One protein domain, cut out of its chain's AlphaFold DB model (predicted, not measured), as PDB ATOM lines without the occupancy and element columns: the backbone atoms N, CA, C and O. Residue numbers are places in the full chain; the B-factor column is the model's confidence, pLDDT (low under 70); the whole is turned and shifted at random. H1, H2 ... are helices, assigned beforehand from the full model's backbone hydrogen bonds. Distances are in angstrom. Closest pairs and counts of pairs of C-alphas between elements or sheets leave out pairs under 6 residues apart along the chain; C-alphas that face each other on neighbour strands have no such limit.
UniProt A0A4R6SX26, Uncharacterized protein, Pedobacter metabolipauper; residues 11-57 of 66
ATOM      1  N   ASP A  11     -41.579  21.935   2.725       87.56
ATOM      2  CA  ASP A  11     -40.693  22.576   3.706       87.56
ATOM      3  C   ASP A  11     -41.254  22.536   5.135       87.56
ATOM      4  O   ASP A  11     -40.477  22.455   6.081       87.56
ATOM      5  N   ASP A  12     -42.581  22.560   5.305       88.31
ATOM      6  CA  ASP A  12     -43.211  22.416   6.624       88.31
ATOM      7  C   ASP A  12     -43.027  20.986   7.130       88.31
ATOM      8  O   ASP A  12     -42.577  20.771   8.249       88.31
ATOM      9  N   VAL A  13     -43.271  19.995   6.269       87.88
ATOM     10  CA  VAL A  13     -43.019  18.579   6.585       87.88
ATOM     11  C   VAL A  13     -41.549  18.338   6.928       87.88
ATOM     12  O   VAL A  13     -41.243  17.558   7.825       87.88
ATOM     13  N   LYS A  14     -40.628  19.046   6.272       88.56
ATOM     14  CA  LYS A  14     -39.193  18.955   6.557       88.56
ATOM     15  C   LYS A  14     -38.831  19.431   7.967       88.56
ATOM     16  O   LYS A  14     -37.893  18.885   8.545       88.56
ATOM     17  N   LEU A  15     -39.553  20.414   8.513       84.12
ATOM     18  CA  LEU A  15     -39.373  20.866   9.899       84.12
ATOM     19  C   LEU A  15     -39.814  19.800  10.907       84.12
ATOM     20  O   LEU A  15     -39.209  19.679  11.964       84.12
ATOM     21  N   VAL A  16     -40.833  19.013  10.561       81.88
ATOM     22  CA  VAL A  16     -41.358  17.933  11.408       81.88
ATOM     23  C   VAL A  16     -40.475  16.691  11.337       81.88
ATOM     24  O   VAL A  16     -40.151  16.086  12.350       81.88
ATOM     25  N   MET A  17     -40.092  16.283  10.127       78.69
ATOM     26  CA  MET A  17     -39.450  14.990   9.877       78.69
ATOM     27  C   MET A  17     -37.917  15.018  10.008       78.69
ATOM     28  O   MET A  17     -37.269  14.121   9.479       78.69
ATOM     29  N   SER A  18     -37.340  16.041  10.652       69.88
ATOM     30  CA  SER A  18     -35.913  16.196  10.998       69.88
ATOM     31  C   SER A  18     -34.909  15.618   9.980       69.88
ATOM     32  O   SER A  18     -34.523  14.455  10.043       69.88
ATOM     33  N   HIS A  19     -34.411  16.470   9.075       63.72
ATOM     34  CA  HIS A  19     -33.322  16.179   8.114       63.72
ATOM     35  C   HIS A  19     -33.662  15.292   6.908       63.72
ATOM     36  O   HIS A  19     -32.772  14.818   6.203       63.72
ATOM     37  N   GLN A  20     -34.943  15.143   6.578       81.56
ATOM     38  CA  GLN A  20     -35.333  14.506   5.323       81.56
ATOM     39  C   GLN A  20     -35.068  15.400   4.101       81.56
ATOM     40  O   GLN A  20     -35.174  16.631   4.136       81.56
ATOM     41  N   SER A  21     -34.733  14.760   2.976       87.75
ATOM     42  CA  SER A  21     -34.601  15.451   1.690       87.75
ATOM     43  C   SER A  21     -35.938  16.072   1.268       87.75
ATOM     44  O   SER A  21     -37.010  15.563   1.610       87.75
ATOM     45  N   ASN A  22     -35.900  17.143   0.467       89.06
ATOM     46  CA  ASN A  22     -37.134  17.760  -0.033       89.06
ATOM     47  C   ASN A  22     -37.960  16.746  -0.858       89.06
ATOM     48  O   ASN A  22     -39.173  16.637  -0.706       89.06
ATOM     49  N   ARG A  23     -37.284  15.879  -1.627       90.06
ATOM     50  CA  ARG A  23     -37.915  14.776  -2.368       90.06
ATOM     51  C   ARG A  23     -38.663  13.802  -1.451       90.06
ATOM     52  O   ARG A  23     -39.777  13.398  -1.783       90.06
ATOM     53  N   SER A  24     -38.080  13.440  -0.306       91.31
ATOM     54  CA  SER A  24     -38.735  12.589   0.697       91.31
ATOM     55  C   SER A  24     -40.002  13.251   1.241       91.31
ATOM     56  O   SER A  24     -41.046  12.605   1.297       91.31
ATOM     57  N   CYS A  25     -39.932  14.545   1.565       91.25
ATOM     58  CA  CYS A  25     -41.059  15.318   2.092       91.25
ATOM     59  C   CYS A  25     -42.185  15.463   1.054       91.25
ATOM     60  O   CYS A  25     -43.361  15.285   1.368       91.25
ATOM     61  N   GLN A  26     -41.833  15.697  -0.213       91.56
ATOM     62  CA  GLN A  26     -42.785  15.734  -1.323       91.56
ATOM     63  C   GLN A  26     -43.500  14.384  -1.492       91.56
ATOM     64  O   GLN A  26     -44.715  14.334  -1.675       91.56
ATOM     65  N   ARG A  27     -42.750  13.275  -1.416       92.06
ATOM     66  CA  ARG A  27     -43.309  11.920  -1.489       92.06
ATOM     67  C   ARG A  27     -44.246  11.647  -0.317       92.06
ATOM     68  O   ARG A  27     -45.324  11.107  -0.536       92.06
ATOM     69  N   TYR A  28     -43.866  12.061   0.889       91.81
ATOM     70  CA  TYR A  28     -44.704  11.950   2.079       91.81
ATOM     71  C   TYR A  28     -46.035  12.698   1.905       91.81
ATOM     72  O   TYR A  28     -47.093  12.097   2.062       91.81
ATOM     73  N   LEU A  29     -46.001  13.958   1.454       91.69
ATOM     74  CA  LEU A  29     -47.220  14.722   1.156       91.69
ATOM     75  C   LEU A  29     -48.078  14.081   0.067       91.69
ATOM     76  O   LEU A  29     -49.300  14.120   0.142       91.69
ATOM     77  N   ASN A  30     -47.463  13.495  -0.958       92.06
ATOM     78  CA  ASN A  30     -48.212  12.811  -2.009       92.06
ATOM     79  C   ASN A  30     -48.885  11.533  -1.497       92.06
ATOM     80  O   ASN A  30     -50.003  11.237  -1.909       92.06
ATOM     81  N   ASN A  31     -48.236  10.798  -0.593       92.75
ATOM     82  CA  ASN A  31     -48.844   9.644   0.064       92.75
ATOM     83  C   ASN A  31     -50.003  10.077   0.967       92.75
ATOM     84  O   ASN A  31     -51.070   9.481   0.888       92.75
ATOM     85  N   LEU A  32     -49.832  11.166   1.723       93.62
ATOM     86  CA  LEU A  32     -50.900  11.768   2.520       93.62
ATOM     87  C   LEU A  32     -52.094  12.192   1.651       93.62
ATOM     88  O   LEU A  32     -53.232  11.862   1.966       93.62
ATOM     89  N   ARG A  33     -51.855  12.849   0.505       94.00
ATOM     90  CA  ARG A  33     -52.935  13.177  -0.444       94.00
ATOM     91  C   ARG A  33     -53.685  11.932  -0.899       94.00
ATOM     92  O   ARG A  33     -54.908  11.948  -0.911       94.00
ATOM     93  N   LYS A  34     -52.971  10.859  -1.249       93.88
ATOM     94  CA  LYS A  34     -53.594   9.591  -1.655       93.88
ATOM     95  C   LYS A  34     -54.415   8.975  -0.524       93.88
ATOM     96  O   LYS A  34     -55.528   8.537  -0.777       93.88
ATOM     97  N   PHE A  35     -53.887   8.978   0.701       94.06
ATOM     98  CA  PHE A  35     -54.576   8.459   1.882       94.06
ATOM     99  C   PHE A  35     -55.888   9.205   2.154       94.06
ATOM    100  O   PHE A  35     -56.919   8.582   2.373       94.06
ATOM    101  N   LEU A  36     -55.875  10.535   2.045       93.94
ATOM    102  CA  LEU A  36     -57.061  11.382   2.215       93.94
ATOM    103  C   LEU A  36     -57.973  11.423   0.977       93.94
ATOM    104  O   LEU A  36     -58.920  12.205   0.946       93.94
ATOM    105  N   ASN A  37     -57.665  10.645  -0.067       94.88
ATOM    106  CA  ASN A  37     -58.339  10.680  -1.366       94.88
ATOM    107  C   ASN A  37     -58.442  12.101  -1.968       94.88
ATOM    108  O   ASN A  37     -59.444  12.484  -2.573       94.88
ATOM    109  N   LYS A  38     -57.391  12.907  -1.779       94.19
ATOM    110  CA  LYS A  38     -57.312  14.291  -2.241       94.19
ATOM    111  C   LYS A  38     -56.678  14.418  -3.622       94.19
ATOM    112  O   LYS A  38     -55.650  13.811  -3.928       94.19
ATOM    113  N   GLY A  39     -57.244  15.304  -4.439       90.56
ATOM    114  CA  GLY A  39     -56.698  15.691  -5.739       90.56
ATOM    115  C   GLY A  39     -55.377  16.468  -5.633       90.56
ATOM    116  O   GLY A  39     -55.042  17.046  -4.600       90.56
ATOM    117  N   LYS A  40     -54.626  16.547  -6.742       82.19
ATOM    118  CA  LYS A  40     -53.289  17.182  -6.816       82.19
ATOM    119  C   LYS A  40     -53.233  18.608  -6.247       82.19
ATOM    120  O   LYS A  40     -52.234  18.983  -5.637       82.19
ATOM    121  N   HIS A  41     -54.288  19.391  -6.463       86.94
ATOM    122  CA  HIS A  41     -54.372  20.803  -6.076       86.94
ATOM    123  C   HIS A  41     -55.132  21.037  -4.771       86.94
ATOM    124  O   HIS A  41     -55.249  22.176  -4.328       86.94
ATOM    125  N   GLN A  42     -55.638  19.977  -4.140       90.88
ATOM    126  CA  GLN A  42     -56.291  20.107  -2.849       90.88
ATOM    127  C   GLN A  42     -55.240  20.309  -1.755       90.88
ATOM    128  O   GLN A  42     -54.201  19.633  -1.700       90.88
ATOM    129  N   ALA A  43     -55.512  21.300  -0.910       91.62
ATOM    130  CA  ALA A  43     -54.673  21.668   0.213       91.62
ATOM    131  C   ALA A  43     -54.704  20.584   1.296       91.62
ATOM    132  O   ALA A  43     -55.726  19.925   1.490       91.62
ATOM    133  N   ILE A  44     -53.582  20.436   2.001       92.62
ATOM    134  CA  ILE A  44     -53.476  19.633   3.221       92.62
ATOM    135  C   ILE A  44     -53.414  20.594   4.405       92.62
ATOM    136  O   ILE A  44     -52.630  21.549   4.371       92.62
ATOM    137  N   THR A  45     -54.230  20.352   5.426       92.56
ATOM    138  CA  THR A  45     -54.269  21.164   6.650       92.56
ATOM    139  C   THR A  45     -53.251  20.674   7.683       92.56
ATOM    140  O   THR A  45     -52.701  19.576   7.573       92.56
ATOM    141  N   LYS A  46     -52.993  21.489   8.716       90.56
ATOM    142  CA  LYS A  46     -52.161  21.085   9.864       90.56
ATOM    143  C   LYS A  46     -52.701  19.826  10.534       90.56
ATOM    144  O   LYS A  46     -51.936  18.920  10.840       90.56
ATOM    145  N   GLN A  47     -54.016  19.810  10.745       90.75
ATOM    146  CA  GLN A  47     -54.718  18.739  11.434       90.75
ATOM    147  C   GLN A  47     -54.574  17.424  10.673       90.75
ATOM    148  O   GLN A  47     -54.142  16.436  11.240       90.75
ATOM    149  N   GLU A  48     -54.800  17.442   9.362       92.81
ATOM    150  CA  GLU A  48     -54.671  16.255   8.515       92.81
ATOM    151  C   GLU A  48     -53.258  15.669   8.511       92.81
ATOM    152  O   GLU A  48     -53.077  14.452   8.484       92.81
ATOM    153  N   LEU A  49     -52.243  16.537   8.527       91.44
ATOM    154  CA  LEU A  49     -50.858  16.107   8.670       91.44
ATOM    155  C   LEU A  49     -50.623  15.454  10.039       91.44
ATOM    156  O   LEU A  49     -49.959  14.421  10.109       91.44
ATOM    157  N   ALA A  50     -51.152  16.059  11.101       90.00
ATOM    158  CA  ALA A  50     -51.010  15.587  12.471       90.00
ATOM    159  C   ALA A  50     -51.695  14.233  12.691       90.00
ATOM    160  O   ALA A  50     -51.060  13.298  13.180       90.00
ATOM    161  N   ASP A  51     -52.934  14.101  12.219       91.50
ATOM    162  CA  ASP A  51     -53.728  12.874  12.277       91.50
ATOM    163  C   ASP A  51     -53.019  11.729  11.546       91.50
ATOM    164  O   ASP A  51     -52.893  10.627  12.073       91.50
ATOM    165  N   TYR A  52     -52.482  11.997  10.351       91.00
ATOM    166  CA  TYR A  52     -51.749  10.992   9.582       91.00
ATOM    167  C   TYR A  52     -50.409  10.599  10.216       91.00
ATOM    168  O   TYR A  52     -49.973   9.455  10.097       91.00
ATOM    169  N   ALA A  53     -49.739  11.539  10.882       87.19
ATOM    170  CA  ALA A  53     -48.506  11.266  11.612       87.19
ATOM    171  C   ALA A  53     -48.749  10.572  12.965       87.19
ATOM    172  O   ALA A  53     -47.793  10.069  13.551       87.19
ATOM    173  N   GLY A  54     -49.992  10.550  13.461       87.62
ATOM    174  CA  GLY A  54     -50.334  10.021  14.782       87.62
ATOM    175  C   GLY A  54     -49.791  10.871  15.933       87.62
ATOM    176  O   GLY A  54     -49.481  10.340  16.996       87.62
ATOM    177  N   VAL A  55     -49.625  12.179  15.717       87.06
ATOM    178  CA  VAL A  55     -49.029  13.110  16.689       87.06
ATOM    179  C   VAL A  55     -50.026  14.236  16.985       87.06
ATOM    180  O   VAL A  55     -50.689  14.696  16.057       87.06
ATOM    181  N   PRO A  56     -50.134  14.732  18.233       89.12
ATOM    182  CA  PRO A  56     -50.987  15.875  18.543       89.12
ATOM    183  C   PRO A  56     -50.646  17.106  17.695       89.12
ATOM    184  O   PRO A  56     -49.478  17.465  17.537       89.12
ATOM    185  N   VAL A  57     -51.670  17.796  17.182       87.88
ATOM    186  CA  VAL A  57     -51.510  18.971  16.302       87.88
ATOM    187  C   VAL A  57     -50.702  20.102  16.954       87.88
ATOM    188  O   VAL A  57     -49.970  20.825  16.271       87.88
TER     189      VAL A  57
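This is residues 11 to 57 of the 66 residues of an uncharacterized protein of Pedobacter metabolipauper (UniProt A0A4R6SX26). A long helix, H2, makes a base, and two short helices, H1 and H3, are set crosswise over the same side of it, H1 near its first half and H3, more loosely, near its second. The 47 printed residues have three named helices, in the order H1, H2, H3, and no named strand: all helix. The whole is compact, with a radius of gyration of the C-alphas of 10.3 A, and flat, spanning 27 by 24 by 13 A.

H1, residues 11 to 16, begins at C-alpha 11 (-40.693, 22.576, 3.706) and is 9.0 A long. H2, residues 22 to 35, is 19.9 A long. H3, residues 46 to 53, is 10.6 A long and ends at C-alpha 53 (-48.506, 11.266, 11.612).

H1 and H2 touch, about perpendicular at 84 degrees; their closest C-alphas, of Val 13 and Cys 25, are 5.9 A apart. H2 and H3 are close but not clearly touching, about perpendicular at 90 degrees; their closest C-alphas, of Leu 32 and Tyr 52, are 7.2 A apart. H1 and H3 are only just apart, at 8.5 A between closest C-alphas. In H1, H2 and H3 every O i to N i+4 pair is within hydrogen-bond range.

The farthest C-alphas, of His 19 and Asn 37, are 27.3 A apart. The printed part has no cut and no long link. In this predicted model, pLDDT is under 70 at residues 18 to 19.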